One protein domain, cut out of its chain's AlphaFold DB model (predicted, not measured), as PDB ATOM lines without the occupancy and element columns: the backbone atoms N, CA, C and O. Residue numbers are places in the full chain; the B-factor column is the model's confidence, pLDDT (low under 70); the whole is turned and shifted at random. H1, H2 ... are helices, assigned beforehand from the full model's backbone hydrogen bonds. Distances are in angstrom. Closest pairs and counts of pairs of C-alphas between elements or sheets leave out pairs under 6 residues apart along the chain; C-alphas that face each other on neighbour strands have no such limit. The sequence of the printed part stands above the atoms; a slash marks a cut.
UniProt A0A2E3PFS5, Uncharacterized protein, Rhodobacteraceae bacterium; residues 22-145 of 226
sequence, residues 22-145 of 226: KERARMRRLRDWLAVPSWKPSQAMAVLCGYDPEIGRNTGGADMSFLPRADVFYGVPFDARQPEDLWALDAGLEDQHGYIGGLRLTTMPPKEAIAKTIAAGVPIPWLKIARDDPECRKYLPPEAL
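Overview. This is residues 22 to 145 of the 226 residues of an uncharacterized protein of Rhodobacteraceae bacterium (UniProt A0A2E3PFS5). Two long helices, H1 and H4, lie on opposite sides of a rounded body, with H2 between them. H5, H7 and H8 gather at the end toward which H1 and H4 run, with H6 beside them; toward the other end, residues 49 to 69 loop round to H3, which packs on H4. The 124 printed residues include eight named helices, H1 to H8 in order, and no named strand: all helix. The whole is compact, with a radius of gyration of the C-alphas of 13.7 A and spans of 39 by 31 by 22 A.

Arrangement. Start at H1, residues 22 to 35, whose residues 30 to 34 alone touch H7, residues 134 to 137, with Arg 31 and Cys 136 the closest C-alphas at 5.5 A. H2, residues 41 to 48, touches residues 97 to 101 alone of H4, residues 83 to 102, at a steep tilt of 58 degrees, opposite ways; the closest C-alphas are Met 45 and Ile 100, 6.5 A. H3, residues 70 to 74, touches residues 88 to 93 alone of H4, closest at C-alphas 74 and 89, 6.2 A. H5, residues 110 to 119, touches H8, residues 142 to 145, closest at C-alphas 115 and 143, 6.4 A. H6, residues 127 to 132, only just touches H8, with 3 pairs of C-alphas within 8 A, closest at 131 and 145, 6.4 A. H1 and H4 are apart. Every O i to N i+4 pair is within hydrogen-bond range in H1 to H5, and 1 of 2 in H6; H7 and H8 are too short for one.

Along the chain. Find C-alpha 22 at (193.477, 150.029, 190.971), where H1 begins its 20.2 A. H4 runs 28.4 A from C-alpha 83 at (204.603, 144.715, 210.820), and H5 14.2 A. H8 ends at C-alpha 145, (174.402, 164.198, 200.638).

Size, cuts and confidence. The C-alphas farthest apart, of Pro 83 and Pro 142, are 39.9 A apart. The printed part has no cut; the link from H2 to H3 is long. Look for pLDDT under 70 at residues 55 to 65, 77 to 81, 85 to 86 and 88.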
ATOM      1  N   LYS A  22     193.785 150.486 189.609       80.06
ATOM      2  CA  LYS A  22     193.477 150.029 190.971       80.06
ATOM      3  C   LYS A  22     192.328 150.823 191.598       80.06
ATOM      4  O   LYS A  22     191.398 150.226 192.125       80.06
ATOM      5  N   GLU A  23     192.355 152.150 191.500       84.25
ATOM      6  CA  GLU A  23     191.303 153.003 192.067       84.25
ATOM      7  C   GLU A  23     189.980 152.843 191.310       84.25
ATOM      8  O   GLU A  23     188.913 152.794 191.919       84.25
ATOM      9  N   ARG A  24     190.048 152.639 189.991       85.31
ATOM     10  CA  ARG A  24     188.890 152.270 189.173       85.31
ATOM     11  C   ARG A  24     188.227 150.990 189.671       85.31
ATOM     12  O   ARG A  24     187.009 150.962 189.825       85.31
ATOM     13  N   ALA A  25     189.008 149.942 189.935       85.19
ATOM     14  CA  ALA A  25     188.477 148.683 190.448       85.19
ATOM     15  C   ALA A  25     187.778 148.882 191.802       85.19
ATOM     16  O   ALA A  25     186.654 148.420 191.983       85.19
ATOM     17  N   ARG A  26     188.383 149.645 192.718       88.00
ATOM     18  CA  ARG A  26     187.784 149.960 194.025       88.00
ATOM     19  C   ARG A  26     186.480 150.747 193.901       88.00
ATOM     20  O   ARG A  26     185.507 150.419 194.574       88.00
ATOM     21  N   MET A  27     186.445 151.757 193.031       91.44
ATOM     22  CA  MET A  27     185.236 152.544 192.771       91.44
ATOM     23  C   MET A  27     184.111 151.677 192.203       91.44
ATOM     24  O   MET A  27     182.976 151.793 192.657       91.44
ATOM     25  N   ARG A  28     184.415 150.757 191.277       90.12
ATOM     26  CA  ARG A  28     183.428 149.791 190.765       90.12
ATOM     27  C   ARG A  28     182.874 148.909 191.879       90.12
ATOM     28  O   ARG A  28     181.664 148.827 192.028       90.12
ATOM     29  N   ARG A  29     183.739 148.351 192.728       91.81
ATOM     30  CA  ARG A  29     183.306 147.529 193.869       91.81
ATOM     31  C   ARG A  29     182.447 148.307 194.859       91.81
ATOM     32  O   ARG A  29     181.447 147.784 195.340       91.81
ATOM     33  N   LEU A  30     182.782 149.567 195.129       94.38
ATOM     34  CA  LEU A  30     181.935 150.429 195.947       94.38
ATOM     35  C   LEU A  30     180.549 150.630 195.311       94.38
ATOM     36  O   LEU A  30     179.545 150.476 196.005       94.38
ATOM     37  N   ARG A  31     180.485 150.934 194.006       94.62
ATOM     38  CA  ARG A  31     179.217 151.067 193.267       94.62
ATOM     39  C   ARG A  31     178.391 149.779 193.342       94.62
ATOM     40  O   ARG A  31     177.206 149.856 193.660       94.62
ATOM     41  N   ASP A  32     179.020 148.623 193.135       93.88
ATOM     42  CA  ASP A  32     178.372 147.309 193.220       93.88
ATOM     43  C   ASP A  32     177.744 147.100 194.602       93.88
ATOM     44  O   ASP A  32     176.554 146.808 194.705       93.88
ATOM     45  N   TRP A  33     178.513 147.324 195.676       95.50
ATOM     46  CA  TRP A  33     178.035 147.145 197.049       95.50
ATOM     47  C   TRP A  33     176.901 148.096 197.419       95.50
ATOM     48  O   TRP A  33     175.957 147.680 198.093       95.50
ATOM     49  N   LEU A  34     176.966 149.351 196.973       96.38
ATOM     50  CA  LEU A  34     175.904 150.332 197.191       96.38
ATOM     51  C   LEU A  34     174.613 149.992 196.430       96.38
ATOM     52  O   LEU A  34     173.529 150.350 196.893       96.38
ATOM     53  N   ALA A  35     174.721 149.297 195.296       94.94
ATOM     54  CA  ALA A  35     173.584 148.878 194.484       94.94
ATOM     55  C   ALA A  35     172.895 147.596 194.991       94.94
ATOM     56  O   ALA A  35     171.775 147.298 194.565       94.94
ATOM     57  N   VAL A  36     173.521 146.836 195.900       94.06
ATOM     58  CA  VAL A  36     172.928 145.605 196.449       94.06
ATOM     59  C   VAL A  36     171.616 145.924 197.190       94.06
ATOM     60  O   VAL A  36     171.574 146.861 197.985       94.06
ATOM     61  N   PRO A  37     170.541 145.123 197.030       95.31
ATOM     62  CA  PRO A  37     169.260 145.391 197.694       95.31
ATOM     63  C   PRO A  37     169.319 145.389 199.228       95.31
ATOM     64  O   PRO A  37     168.552 146.089 199.885       95.31
ATOM     65  N   SER A  38     170.206 144.576 199.810       96.56
ATOM     66  CA  SER A  38     170.373 144.450 201.259       96.56
ATOM     67  C   SER A  38     171.774 143.978 201.630       96.56
ATOM     68  O   SER A  38     172.365 143.159 200.926       96.56
ATOM     69  N   TRP A  39     172.272 144.446 202.769       96.94
ATOM     70  CA  TRP A  39     173.496 143.953 203.386       96.94
ATOM     71  C   TRP A  39     173.169 143.091 204.593       96.94
ATOM     72  O   TRP A  39     172.373 143.479 205.444       96.94
ATOM     73  N   LYS A  40     173.839 141.946 204.706       95.44
ATOM     74  CA  LYS A  40     173.942 141.202 205.967       95.44
ATOM     75  C   LYS A  40     174.782 142.009 206.969       95.44
ATOM     76  O   LYS A  40     175.648 142.770 206.538       95.44
ATOM     77  N   PRO A  41     174.638 141.790 208.287       94.19
ATOM     78  CA  PRO A  41     175.409 142.523 209.297       94.19
ATOM     79  C   PRO A  41     176.928 142.502 209.073       94.19
ATOM     80  O   PRO A  41     177.586 143.530 209.189       94.19
ATOM     81  N   SER A  42     177.488 141.352 208.680       90.25
ATOM     82  CA  SER A  42     178.920 141.223 208.376       90.25
ATOM     83  C   SER A  42     179.348 142.004 207.130       90.25
ATOM     84  O   SER A  42     180.442 142.560 207.105       90.25
ATOM     85  N   GLN A  43     178.484 142.081 206.114       93.50
ATOM     86  CA  GLN A  43     178.727 142.873 204.907       93.50
ATOM     87  C   GLN A  43     178.642 144.364 205.222       93.50
ATOM     88  O   GLN A  43     179.526 145.111 204.827       93.50
ATOM     89  N   ALA A  44     177.623 144.781 205.979       94.50
ATOM     90  CA  ALA A  44     177.475 146.162 206.416       94.50
ATOM     91  C   ALA A  44     178.700 146.610 207.221       94.50
ATOM     92  O   ALA A  44     179.265 147.651 206.913       94.50
ATOM     93  N   MET A  45     179.155 145.794 208.179       91.75
ATOM     94  CA  MET A  45     180.390 146.040 208.927       91.75
ATOM     95  C   MET A  45     181.576 146.260 207.984       91.75
ATOM     96  O   MET A  45     182.191 147.321 208.008       91.75
ATOM     97  N   ALA A  46     181.865 145.288 207.116       90.75
ATOM     98  CA  ALA A  46     183.006 145.363 206.209       90.75
ATOM     99  C   ALA A  46     182.933 146.594 205.290       90.75
ATOM    100  O   ALA A  46     183.875 147.385 205.263       90.75
ATOM    101  N   VAL A  47     181.803 146.814 204.609       94.25
ATOM    102  CA  VAL A  47     181.640 147.937 203.679       94.25
ATOM    103  C   VAL A  47     181.735 149.273 204.411       94.25
ATOM    104  O   VAL A  47     182.468 150.145 203.958       94.25
ATOM    105  N   LEU A  48     181.069 149.453 205.555       94.81
ATOM    106  CA  LEU A  48     181.120 150.707 206.325       94.81
ATOM    107  C   LEU A  48     182.514 150.988 206.900       94.81
ATOM    108  O   LEU A  48     182.921 152.146 206.977       94.81
ATOM    109  N   CYS A  49     183.271 149.944 207.235       91.12
ATOM    110  CA  CYS A  49     184.683 150.045 207.596       91.12
ATOM    111  C   CYS A  49     185.603 150.293 206.388       91.12
ATOM    112  O   CYS A  49     186.780 150.588 206.580       91.12
ATOM    113  N   GLY A  50     185.097 150.207 205.157       91.25
ATOM    114  CA  GLY A  50     185.858 150.471 203.938       91.25
ATOM    115  C   GLY A  50     186.536 149.249 203.321       91.25
ATOM    116  O   GLY A  50     187.556 149.410 202.662       91.25
ATOM    117  N   TYR A  51     185.976 148.054 203.498       88.19
ATOM    118  CA  TYR A  51     186.488 146.793 202.953       88.19
ATOM    119  C   TYR A  51     185.480 146.135 202.027       88.19
ATOM    120  O   TYR A  51     184.274 146.222 202.253       88.19
ATOM    121  N   ASP A  52     185.984 145.409 201.036       88.25
ATOM    122  CA  ASP A  52     185.177 144.507 200.227       88.25
ATOM    123  C   ASP A  52     184.926 143.179 200.976       88.25
ATOM    124  O   ASP A  52     185.876 142.420 201.202       88.25
ATOM    125  N   PRO A  53     183.667 142.857 201.333       84.31
ATOM    126  CA  PRO A  53     183.287 141.610 201.991       84.31
ATOM    127  C   PRO A  53     183.691 140.326 201.253       84.31
ATOM    128  O   PRO A  53     183.823 139.292 201.905       84.31
ATOM    129  N   GLU A  54     183.839 140.352 199.923       80.44
ATOM    130  CA  GLU A  54     184.067 139.137 199.116       80.44
ATOM    131  C   GLU A  54     185.534 138.734 198.996       80.44
ATOM    132  O   GLU A  54     185.832 137.562 198.778       80.44
ATOM    133  N   ILE A  55     186.458 139.680 199.158       69.25
ATOM    134  CA  ILE A  55     187.897 139.401 199.039       69.25
ATOM    135  C   ILE A  55     188.482 138.952 200.395       69.25
ATOM    136  O   ILE A  55     189.483 138.240 200.432       69.25
ATOM    137  N   GLY A  56     187.763 139.219 201.494       54.66
ATOM    138  CA  GLY A  56     187.971 138.600 202.804       54.66
ATOM    139  C   GLY A  56     189.202 139.092 203.581       54.66
ATOM    140  O   GLY A  56     190.146 139.641 203.032       54.66
ATOM    141  N   ARG A  57     189.182 138.863 204.905       50.31
ATOM    142  CA  ARG A  57     190.302 139.111 205.846       50.31
ATOM    143  C   ARG A  57     191.283 137.934 205.985       50.31
ATOM    144  O   ARG A  57     192.323 138.081 206.612       50.31
ATOM    145  N   ASN A  58     190.936 136.757 205.453       45.56
ATOM    146  CA  ASN A  58     191.613 135.486 205.759       45.56
ATOM    147  C   ASN A  58     192.566 134.989 204.656       45.56
ATOM    148  O   ASN A  58     193.119 133.896 204.761       45.56
ATOM    149  N   THR A  59     192.781 135.774 203.607       48.94
ATOM    150  CA  THR A  59     193.855 135.582 202.630       48.94
ATOM    151  C   THR A  59     195.096 136.280 203.188       48.94
ATOM    152  O   THR A  59     195.212 137.498 203.141       48.94
ATOM    153  N   GLY A  60     195.967 135.514 203.852       38.50
ATOM    154  CA  GLY A  60     197.061 136.030 204.680       38.50
ATOM    155  C   GLY A  60     197.841 137.202 204.069       38.50
ATOM    156  O   GLY A  60     198.459 137.062 203.020       38.50
ATOM    157  N   GLY A  61     197.848 138.328 204.788       42.47
ATOM    158  CA  GLY A  61     198.699 139.490 204.543       42.47
ATOM    159  C   GLY A  61     198.211 140.439 203.441       42.47
ATOM    160  O   GLY A  61     198.340 140.142 202.262       42.47
ATOM    161  N   ALA A  62     197.762 141.634 203.841       44.34
ATOM    162  CA  ALA A  62     197.846 142.903 203.099       44.34
ATOM    163  C   ALA A  62     197.400 142.962 201.619       44.34
ATOM    164  O   ALA A  62     197.848 143.830 200.881       44.34
ATOM    165  N   ASP A  63     196.474 142.107 201.192       47.72
ATOM    166  CA  ASP A  63     195.572 142.411 200.067       47.72
ATOM    167  C   ASP A  63     194.181 142.753 200.618       47.72
ATOM    168  O   ASP A  63     193.145 142.298 200.134       47.72
ATOM    169  N   MET A  64     194.170 143.562 201.683       57.00
ATOM    170  CA  MET A  64     192.960 144.151 202.241       57.00
ATOM    171  C   MET A  64     192.313 144.956 201.122       57.00
ATOM    172  O   MET A  64     192.823 145.996 200.712       57.00
ATOM    173  N   SER A  65     191.226 144.423 200.582       69.31
ATOM    174  CA  SER A  65     190.412 144.950 199.495       69.31
ATOM    175  C   SER A  65     189.727 146.250 199.896       69.31
ATOM    176  O   SER A  65     188.507 146.338 200.037       69.31
ATOM    177  N   PHE A  66     190.539 147.271 200.131       84.75
ATOM    178  CA  PHE A  66     190.084 148.580 200.517       84.75
ATOM    179  C   PHE A  66     189.150 149.114 199.449       84.75
ATOM    180  O   PHE A  66     189.497 149.206 198.270       84.75
ATOM    181  N   LEU A  67     187.969 149.508 199.898       90.31
ATOM    182  CA  LEU A  67     187.152 150.448 199.170       90.31
ATOM    183  C   LEU A  67     187.910 151.788 199.091       90.31
ATOM    184  O   LEU A  67     188.829 152.044 199.878       90.31
ATOM    185  N   PRO A  68     187.560 152.642 198.121       89.81
ATOM    186  CA  PRO A  68     188.239 153.911 197.884       89.81
ATOM    187  C   PRO A  68     188.483 154.709 199.171       89.81
ATOM    188  O   PRO A  68     187.593 154.817 200.011       89.81
ATOM    189  N   ARG A  69     189.671 155.312 199.313       88.25
ATOM    190  CA  ARG A  69     190.067 156.173 200.451       88.25
ATOM    191  C   ARG A  69     190.223 155.493 201.819       88.25
ATOM    192  O   ARG A  69     190.581 156.196 202.765       88.25
ATOM    193  N   ALA A  70     189.989 154.185 201.957       86.56
ATOM    194  CA  ALA A  70     190.190 153.501 203.238       86.56
ATOM    195  C   ALA A  70     191.671 153.475 203.664       86.56
ATOM    196  O   ALA A  70     191.972 153.703 204.830       86.56
ATOM    197  N   ASP A  71     192.591 153.331 202.712       81.12
ATOM    198  CA  ASP A  71     194.039 153.477 202.912       81.12
ATOM    199  C   ASP A  71     194.417 154.827 203.546       81.12
ATOM    200  O   ASP A  71     195.116 154.888 204.556       81.12
ATOM    201  N   VAL A  72     193.888 155.925 203.003       84.69
ATOM    202  CA  VAL A  72     194.126 157.271 203.544       84.69
ATOM    203  C   VAL A  72     193.463 157.460 204.908       84.69
ATOM    204  O   VAL A  72     194.001 158.171 205.751       84.69
ATOM    205  N   PHE A  73     192.298 156.850 205.127       85.12
ATOM    206  CA  PHE A  73     191.564 156.951 206.388       85.12
ATOM    207  C   PHE A  73     192.307 156.282 207.549       85.12
ATOM    208  O   PHE A  73     192.411 156.878 208.617       85.12
ATOM    209  N   TYR A  74     192.851 155.083 207.330       81.50
ATOM    210  CA  TYR A  74     193.613 154.353 208.348       81.50
ATOM    211  C   TYR A  74     195.099 154.739 208.385       81.50
ATOM    212  O   TYR A  74     195.820 154.289 209.266       81.50
ATOM    213  N   GLY A  75     195.567 155.577 207.452       78.38
ATOM    214  CA  GLY A  75     196.965 156.005 207.380       78.38
ATOM    215  C   GLY A  75     197.926 154.898 206.941       78.38
ATOM    216  O   GLY A  75     199.126 155.020 207.162       78.38
ATOM    217  N   VAL A  76     197.408 153.835 206.321       72.69
ATOM    218  CA  VAL A  76     198.176 152.643 205.956       72.69
ATOM    219  C   VAL A  76     198.138 152.464 204.440       72.69
ATOM    220  O   VAL A  76     197.052 152.332 203.864       72.69
ATOM    221  N   PRO A  77     199.305 152.473 203.768       68.56
ATOM    222  CA  PRO A  77     199.382 152.206 202.342       68.56
ATOM    223  C   PRO A  77     198.752 150.858 201.995       68.56
ATOM    224  O   PRO A  77     198.874 149.878 202.722       68.56
ATOM    225  N   PHE A  78     198.106 150.788 200.837       62.75
ATOM    226  CA  PHE A  78     197.466 149.558 200.369       62.75
ATOM    227  C   PHE A  78     198.431 148.379 200.202       62.75
ATOM    228  O   PHE A  78     198.028 147.232 200.327       62.75
ATOM    229  N   ASP A  79     199.690 148.657 199.883       66.25
ATOM    230  CA  ASP A  79     200.756 147.677 199.719       66.25
ATOM    231  C   ASP A  79     201.628 147.530 200.970       66.25
ATOM    232  O   ASP A  79     202.693 146.915 200.895       66.25
ATOM    233  N   ALA A  80     201.196 148.067 202.113       65.69
ATOM    234  CA  ALA A  80     201.941 147.963 203.354       65.69
ATOM    235  C   ALA A  80     202.129 146.494 203.752       65.69
ATOM    236  O   ALA A  80     201.177 145.749 203.975       65.69
ATOM    237  N   ARG A  81     203.391 146.066 203.834       65.56
ATOM    238  CA  ARG A  81     203.783 144.720 204.286       65.56
ATOM    239  C   ARG A  81     204.556 144.753 205.604       65.56
ATOM    240  O   ARG A  81     204.929 143.691 206.096       65.56
ATOM    241  N   GLN A  82     204.840 145.941 206.145       72.62
ATOM    242  CA  GLN A  82     205.647 146.070 207.355       72.62
ATOM    243  C   GLN A  82     204.800 145.773 208.600       72.62
ATOM    244  O   GLN A  82     203.655 146.216 208.667       72.62
ATOM    245  N   PRO A  83     205.342 145.058 209.602       71.94
ATOM    246  CA  PRO A  83     204.603 144.715 210.820       71.94
ATOM    247  C   PRO A  83     203.992 145.918 211.552       71.94
ATOM    248  O   PRO A  83     202.896 145.815 212.091       71.94
ATOM    249  N   GLU A  84     204.682 147.058 211.547       72.25
ATOM    250  CA  GLU A  84     204.250 148.290 212.222       72.25
ATOM    251  C   GLU A  84     203.005 148.904 211.565       72.25
ATOM    252  O   GLU A  84     202.057 149.271 212.260       72.25
ATOM    253  N   ASP A  85     202.968 148.937 210.230       65.69
ATOM    254  CA  ASP A  85     201.810 149.405 209.461       65.69
ATOM    255  C   ASP A  85     200.592 148.496 209.686       65.69
ATOM    256  O   ASP A  85     199.459 148.966 209.799       65.69
ATOM    257  N   LEU A  86     200.829 147.183 209.784       69.69
ATOM    258  CA  LEU A  86     199.782 146.192 210.037       69.69
ATOM    259  C   LEU A  86     199.198 146.333 211.446       69.69
ATOM    260  O   LEU A  86     197.986 146.264 211.606       69.69
ATOM    261  N   TRP A  87     200.027 146.604 212.457       70.19
ATOM    262  CA  TRP A  87     199.544 146.873 213.814       70.19
ATOM    263  C   TRP A  87     198.724 148.158 213.915       70.19
ATOM    264  O   TRP A  87     197.684 148.164 214.574       70.19
ATOM    265  N   ALA A  88     199.158 149.240 213.264       68.19
ATOM    266  CA  ALA A  88     198.387 150.481 213.229       68.19
ATOM    267  C   ALA A  88     197.034 150.286 212.520       68.19
ATOM    268  O   ALA A  88     196.010 150.794 212.985       68.19
ATOM    269  N   LEU A  89     197.024 149.503 211.434       73.50
ATOM    270  CA  LEU A  89     195.804 149.120 210.731       73.50
ATOM    271  C   LEU A  89     194.861 148.321 211.631       73.50
ATOM    272  O   LEU A  89     193.680 148.655 211.705       73.50
ATOM    273  N   ASP A  90     195.374 147.294 212.311       74.44
ATOM    274  CA  ASP A  90     194.591 146.429 213.198       74.44
ATOM    275  C   ASP A  90     193.957 147.230 214.343       74.44
ATOM    276  O   ASP A  90     192.763 147.083 214.600       74.44
ATOM    277  N   ALA A  91     194.700 148.157 214.956       72.12
ATOM    278  CA  ALA A  91     194.174 149.022 216.012       72.12
ATOM    279  C   ALA A  91     193.050 149.950 215.508       72.12
ATOM    280  O   ALA A  91     191.964 149.991 216.088       72.12
ATOM    281  N   GLY A  92     193.268 150.658 214.390       72.56
ATOM    282  CA  GLY A  92     192.238 151.528 213.806       72.56
ATOM    283  C   GLY A  92     190.999 150.751 213.342       72.56
ATOM    284  O   GLY A  92     189.873 151.253 213.385       72.56
ATOM    285  N   LEU A  93     191.197 149.501 212.931       77.56
ATOM    286  CA  LEU A  93     190.134 148.580 212.568       77.56
ATOM    287  C   LEU A  93     189.304 148.106 213.741       77.56
ATOM    288  O   LEU A  93     188.081 148.033 213.614       77.56
ATOM    289  N   GLU A  94     189.951 147.733 214.838       78.38
ATOM    290  CA  GLU A  94     189.278 147.304 216.058       78.38
ATOM    291  C   GLU A  94     188.388 148.417 216.607       78.38
ATOM    292  O   GLU A  94     187.214 148.166 216.889       78.38
ATOM    293  N   ASP A  95     188.890 149.652 216.641       77.00
ATOM    294  CA  ASP A  95     188.110 150.820 217.056       77.00
ATOM    295  C   ASP A  95     186.877 151.010 216.164       77.00
ATOM    296  O   ASP A  95     185.741 151.089 216.645       77.00
ATOM    297  N   GLN A  96     187.076 151.009 214.845       83.50
ATOM    298  CA  GLN A  96     185.989 151.194 213.888       83.50
ATOM    299  C   GLN A  96     184.952 150.058 213.953       83.50
ATOM    300  O   GLN A  96     183.742 150.301 213.885       83.50
ATOM    301  N   HIS A  97     185.416 148.819 214.133       85.12
ATOM    302  CA  HIS A  97     184.568 147.654 214.371       85.12
ATOM    303  C   HIS A  97     183.764 147.789 215.664       85.12
ATOM    304  O   HIS A  97     182.590 147.417 215.687       85.12
ATOM    305  N   GLY A  98     184.365 148.331 216.724       76.88
ATOM    306  CA  GLY A  98     183.698 148.608 217.991       76.88
ATOM    307  C   GLY A  98     182.537 149.587 217.819       76.88
ATOM    308  O   GLY A  98     181.409 149.280 218.219       76.88
ATOM    309  N   TYR A  99     182.778 150.721 217.154       84.75
ATOM    310  CA  TYR A  99     181.742 151.729 216.904       84.75
ATOM    311  C   TYR A  99     180.582 151.179 216.068       84.75
ATOM    312  O   TYR A  99     179.423 151.296 216.467       84.75
ATOM    313  N   ILE A 100     180.874 150.532 214.933       87.94
ATOM    314  CA  ILE A 100     179.834 149.997 214.039       87.94
ATOM    315  C   ILE A 100     179.135 148.787 214.668       87.94
ATOM    316  O   ILE A 100     177.918 148.636 214.547       87.94
ATOM    317  N   GLY A 101     179.868 147.945 215.398       83.56
ATOM    318  CA  GLY A 101     179.315 146.809 216.135       83.56
ATOM    319  C   GLY A 101     178.322 147.253 217.209       83.56
ATOM    320  O   GLY A 101     177.273 146.626 217.382       83.56
ATOM    321  N   GLY A 102     178.593 148.393 217.852       83.75
ATOM    322  CA  GLY A 102     177.687 149.049 218.794       83.75
ATOM    323  C   GLY A 102     176.331 149.436 218.194       83.75
ATOM    324  O   GLY A 102     175.335 149.464 218.919       83.75
ATOM    325  N   LEU A 103     176.249 149.642 216.874       87.69
ATOM    326  CA  LEU A 103     175.001 149.981 216.175       87.69
ATOM    327  C   LEU A 103     174.049 148.790 216.013       87.69
ATOM    328  O   LEU A 103     172.888 148.991 215.652       87.69
ATOM    329  N   ARG A 104     174.527 147.557 216.255       89.19
ATOM    330  CA  ARG A 104     173.746 146.309 216.152       89.19
ATOM    331  C   ARG A 104     172.933 146.227 214.856       89.19
ATOM    332  O   ARG A 104     171.733 145.951 214.868       89.19
ATOM    333  N   LEU A 105     173.595 146.504 213.732       91.31
ATOM    334  CA  LEU A 105     172.958 146.478 212.418       91.31
ATOM    335  C   LEU A 105     172.378 145.086 212.135       91.31
ATOM    336  O   LEU A 105     173.049 144.068 212.291       91.31
ATOM    337  N   THR A 106     171.121 145.048 211.708       94.19
ATOM    338  CA  THR A 106     170.454 143.860 211.167       94.19
ATOM    339  C   THR A 106     170.638 143.794 209.652       94.19
ATOM    340  O   THR A 106     171.189 144.711 209.045       94.19
ATOM    341  N   THR A 107     170.154 142.725 209.017       96.44
ATOM    342  CA  THR A 107     170.037 142.722 207.556       96.44
ATOM    343  C   THR A 107     169.129 143.872 207.124       96.44
ATOM    344  O   THR A 107     167.978 143.922 207.557       96.44
ATOM    345  N   MET A 108     169.648 144.807 206.328       96.75
ATOM    346  CA  MET A 108     168.915 146.008 205.905       96.75
ATOM    347  C   MET A 108     169.459 146.571 204.585       96.75
ATOM    348  O   MET A 108     170.578 146.226 204.192       96.75
ATOM    349  N   PRO A 109     168.703 147.433 203.884       97.06
ATOM    350  CA  PRO A 109     169.196 148.140 202.707       97.06
ATOM    351  C   PRO A 109     170.443 148.996 203.004       97.06
ATOM    352  O   PRO A 109     170.526 149.595 204.082       97.06
ATOM    353  N   PRO A 110     171.374 149.151 202.040       97.00
ATOM    354  CA  PRO A 110     172.573 149.981 202.201       97.00
ATOM    355  C   PRO A 110     172.281 151.395 202.713       97.00
ATOM    356  O   PRO A 110     172.933 151.877 203.637       97.00
ATOM    357  N   LYS A 111     171.245 152.042 202.160       95.81
ATOM    358  CA  LYS A 111     170.819 153.395 202.554       95.81
ATOM    359  C   LYS A 111     170.529 153.512 204.046       95.81
ATOM    360  O   LYS A 111     170.949 154.485 204.663       95.81
ATOM    361  N   GLU A 112     169.845 152.527 204.621       95.44
ATOM    362  CA  GLU A 112     169.484 152.528 206.041       95.44
ATOM    363  C   GLU A 112     170.709 152.315 206.933       95.44
ATOM    364  O   GLU A 112     170.870 153.013 207.935       95.44
ATOM    365  N   ALA A 113     171.605 151.401 206.549       96.69
ATOM    366  CA  ALA A 113     172.848 151.157 207.279       96.69
ATOM    367  C   ALA A 113     173.750 152.404 207.287       96.69
ATOM    368  O   ALA A 113     174.265 152.798 208.337       96.69
ATOM    369  N   ILE A 114     173.892 153.068 206.134       96.94
ATOM    370  CA  ILE A 114     174.660 154.312 205.995       96.94
ATOM    371  C   ILE A 114     174.027 155.427 206.838       96.94
ATOM    372  O   ILE A 114     174.735 156.087 207.594       96.94
ATOM    373  N   ALA A 115     172.704 155.607 206.767       94.00
ATOM    374  CA  ALA A 115     172.001 156.633 207.537       94.00
ATOM    375  C   ALA A 115     172.164 156.432 209.053       94.00
ATOM    376  O   ALA A 115     172.489 157.383 209.761       94.00
ATOM    377  N   LYS A 116     172.022 155.195 209.552       94.00
ATOM    378  CA  LYS A 116     172.252 154.870 210.973       94.00
ATOM    379  C   LYS A 116     173.681 155.173 211.414       94.00
ATOM    380  O   LYS A 116     173.885 155.722 212.492       94.00
ATOM    381  N   THR A 117     174.656 154.840 210.575       93.44
ATOM    382  CA  THR A 117     176.080 155.070 210.860       93.44
ATOM    383  C   THR A 117     176.393 156.567 210.937       93.44
ATOM    384  O   THR A 117     177.033 157.015 211.886       93.44
ATOM    385  N   ILE A 118     175.852 157.357 210.003       92.75
ATOM    386  CA  ILE A 118     175.979 158.823 210.002       92.75
ATOM    387  C   ILE A 118     175.291 159.437 211.224       92.75
ATOM    388  O   ILE A 118     175.881 160.286 211.888       92.75
ATOM    389  N   ALA A 119     174.072 159.002 211.551       88.31
ATOM    390  CA  ALA A 119     173.329 159.498 212.709       88.31
ATOM    391  C   ALA A 119     174.058 159.226 214.037       88.31
ATOM    392  O   ALA A 119     173.946 160.014 214.973       88.31
ATOM    393  N   ALA A 120     174.835 158.142 214.104       85.12
ATOM    394  CA  ALA A 120     175.682 157.810 215.244       85.12
ATOM    395  C   ALA A 120     177.031 158.558 215.265       85.12
ATOM    396  O   ALA A 120     177.827 158.346 216.176       85.12
ATOM    397  N   GLY A 121     177.310 159.414 214.276       85.25
ATOM    398  CA  GLY A 121     178.566 160.163 214.182       85.25
ATOM    399  C   GLY A 121     179.777 159.305 213.816       85.25
ATOM    400  O   GLY A 121     180.911 159.749 213.984       85.25
ATOM    401  N   VAL A 122     179.559 158.087 213.316       88.25
ATOM    402  CA  VAL A 122     180.644 157.178 212.951       88.25
ATOM    403  C   VAL A 122     181.136 157.533 211.542       88.25
ATOM    404  O   VAL A 122     180.343 157.534 210.594       88.25
ATOM    405  N   PRO A 123     182.427 157.858 211.365       88.88
ATOM    406  CA  PRO A 123     182.962 158.229 210.061       88.88
ATOM    407  C   PRO A 123     182.976 157.027 209.111       88.88
ATOM    408  O   PRO A 123     183.301 155.919 209.517       88.88
ATOM    409  N   ILE A 124     182.662 157.242 207.831       94.38
ATOM    410  CA  ILE A 124     182.709 156.202 206.789       94.38
ATOM    411  C   ILE A 124     183.826 156.567 205.794       94.38
ATOM    412  O   ILE A 124     183.726 157.628 205.164       94.38
ATOM    413  N   PRO A 125     184.862 155.725 205.601       92.31
ATOM    414  CA  PRO A 125     186.080 156.108 204.872       92.31
ATOM    415  C   PRO A 125     185.855 156.601 203.435       92.31
ATOM    416  O   PRO A 125     186.397 157.625 203.018       92.31
ATOM    417  N   TRP A 126     185.007 155.901 202.680       94.50
ATOM    418  CA  TRP A 126     184.729 156.186 201.267       94.50
ATOM    419  C   TRP A 126     183.611 157.217 201.055       94.50
ATOM    420  O   TRP A 126     183.328 157.605 199.921       94.50
ATOM    421  N   LEU A 127     182.948 157.695 202.112       94.25
ATOM    422  CA  LEU A 127     181.737 158.510 201.968       94.25
ATOM    423  C   LEU A 127     181.988 159.820 201.219       94.25
ATOM    424  O   LEU A 127     181.147 160.253 200.436       94.25
ATOM    425  N   LYS A 128     183.158 160.439 201.424       91.44
ATOM    426  CA  LYS A 128     183.525 161.670 200.715       91.44
ATOM    427  C   LYS A 128     183.584 161.449 199.203       91.44
ATOM    428  O   LYS A 128     182.992 162.229 198.475       91.44
ATOM    429  N   ILE A 129     184.238 160.380 198.742       91.31
ATOM    430  CA  ILE A 129     184.373 160.120 197.302       91.31
ATOM    431  C   ILE A 129     183.052 159.641 196.682       91.31
ATOM    432  O   ILE A 129     182.726 160.022 195.564       91.31
ATOM    433  N   ALA A 130     182.234 158.895 197.432       93.56
ATOM    434  CA  ALA A 130     180.914 158.461 196.975       93.56
ATOM    435  C   ALA A 130     179.928 159.620 196.757       93.56
ATOM    436  O   ALA A 130     178.997 159.486 195.967       93.56
ATOM    437  N   ARG A 131     180.104 160.750 197.455       91.75
ATOM    438  CA  ARG A 131     179.289 161.960 197.245       91.75
ATOM    439  C   ARG A 131     179.574 162.626 195.905       91.75
ATOM    440  O   ARG A 131     178.643 163.143 195.285       91.75
ATOM    441  N   ASP A 132     180.840 162.620 195.503       87.62
ATOM    442  CA  ASP A 132     181.322 163.280 194.290       87.62
ATOM    443  C   ASP A 132     181.099 162.410 193.037       87.62
ATOM    444  O   ASP A 132     181.078 162.923 191.921       87.62
ATOM    445  N   ASP A 133     180.873 161.105 193.221       88.38
ATOM    446  CA  ASP A 133     180.600 160.136 192.160       88.38
ATOM    447  C   ASP A 133     179.093 160.048 191.818       88.38
ATOM    448  O   ASP A 133     178.300 159.624 192.667       88.38
ATOM    449  N   PRO A 134     178.657 160.405 190.590       88.88
ATOM    450  CA  PRO A 134     177.237 160.435 190.225       88.88
ATOM    451  C   PRO A 134     176.510 159.092 190.362       88.88
ATOM    452  O   PRO A 134     175.322 159.080 190.691       88.88
ATOM    453  N   GLU A 135     177.202 157.977 190.122       90.81
ATOM    454  CA  GLU A 135     176.630 156.633 190.229       90.81
ATOM    455  C   GLU A 135     176.436 156.228 191.692       90.81
ATOM    456  O   GLU A 135     175.332 155.831 192.069       90.81
ATOM    457  N   CYS A 136     177.441 156.422 192.551       92.62
ATOM    458  CA  CYS A 136     177.313 156.198 193.992       92.62
ATOM    459  C   CYS A 136     176.215 157.074 194.611       92.62
ATOM    460  O   CYS A 136     175.428 156.600 195.437       92.62
ATOM    461  N   ARG A 137     176.105 158.341 194.185       92.25
ATOM    462  CA  ARG A 137     175.162 159.325 194.744       92.25
ATOM    463  C   ARG A 137     173.702 158.873 194.704       92.25
ATOM    464  O   ARG A 137     172.928 159.242 195.585       92.25
ATOM    465  N   LYS A 138     173.318 158.057 193.714       91.00
ATOM    466  CA  LYS A 138     171.960 157.487 193.567       91.00
ATOM    467  C   LYS A 138     171.577 156.591 194.751       91.00
ATOM    468  O   LYS A 138     170.398 156.491 195.119       91.00
ATOM    469  N   TYR A 139     172.578 155.963 195.358       93.31
ATOM    470  CA  TYR A 139     172.435 154.982 196.427       93.31
ATOM    471  C   TYR A 139     172.699 155.553 197.819       93.31
ATOM    472  O   TYR A 139     172.475 154.858 198.803       93.31
ATOM    473  N   LEU A 140     173.102 156.817 197.932       94.19
ATOM    474  CA  LEU A 140     173.309 157.456 199.225       94.19
ATOM    475  C   LEU A 140     171.980 157.926 199.847       94.19
ATOM    476  O   LEU A 140     171.059 158.325 199.121       94.19
ATOM    477  N   PRO A 141     171.843 157.867 201.183       92.38
ATOM    478  CA  PRO A 141     170.718 158.484 201.879       92.38
ATOM    479  C   PRO A 141     170.863 160.024 201.899       92.38
ATOM    480  O   PRO A 141     171.973 160.531 201.732       92.38
ATOM    481  N   PRO A 142     169.782 160.802 202.089       87.75
ATOM    482  CA  PRO A 142     169.841 162.270 202.082       87.75
ATOM    483  C   PRO A 142     170.870 162.865 203.056       87.75
ATOM    484  O   PRO A 142     171.582 163.803 202.707       87.75
ATOM    485  N   GLU A 143     171.017 162.266 204.236       84.75
ATOM    486  CA  GLU A 143     171.968 162.662 205.283       84.75
ATOM    487  C   GLU A 143     173.424 162.507 204.824       84.75
ATOM    488  O   GLU A 143     174.317 163.229 205.265       84.75
ATOM    489  N   ALA A 144     173.679 161.579 203.900       87.12
ATOM    490  CA  ALA A 144     174.979 161.418 203.272       87.12
ATOM    491  C   ALA A 144     175.245 162.466 202.186       87.12
ATOM    492  O   ALA A 144     176.398 162.611 201.801       87.12
ATOM    493  N   LEU A 145     174.239 163.184 201.685       83.88
ATOM    494  CA  LEU A 145     174.402 164.198 200.638       83.88
ATOM    495  C   LEU A 145     174.636 165.596 201.218       83.88
ATOM    496  O   LEU A 145     175.351 166.399 200.616       83.88
TER     497      LEU A 145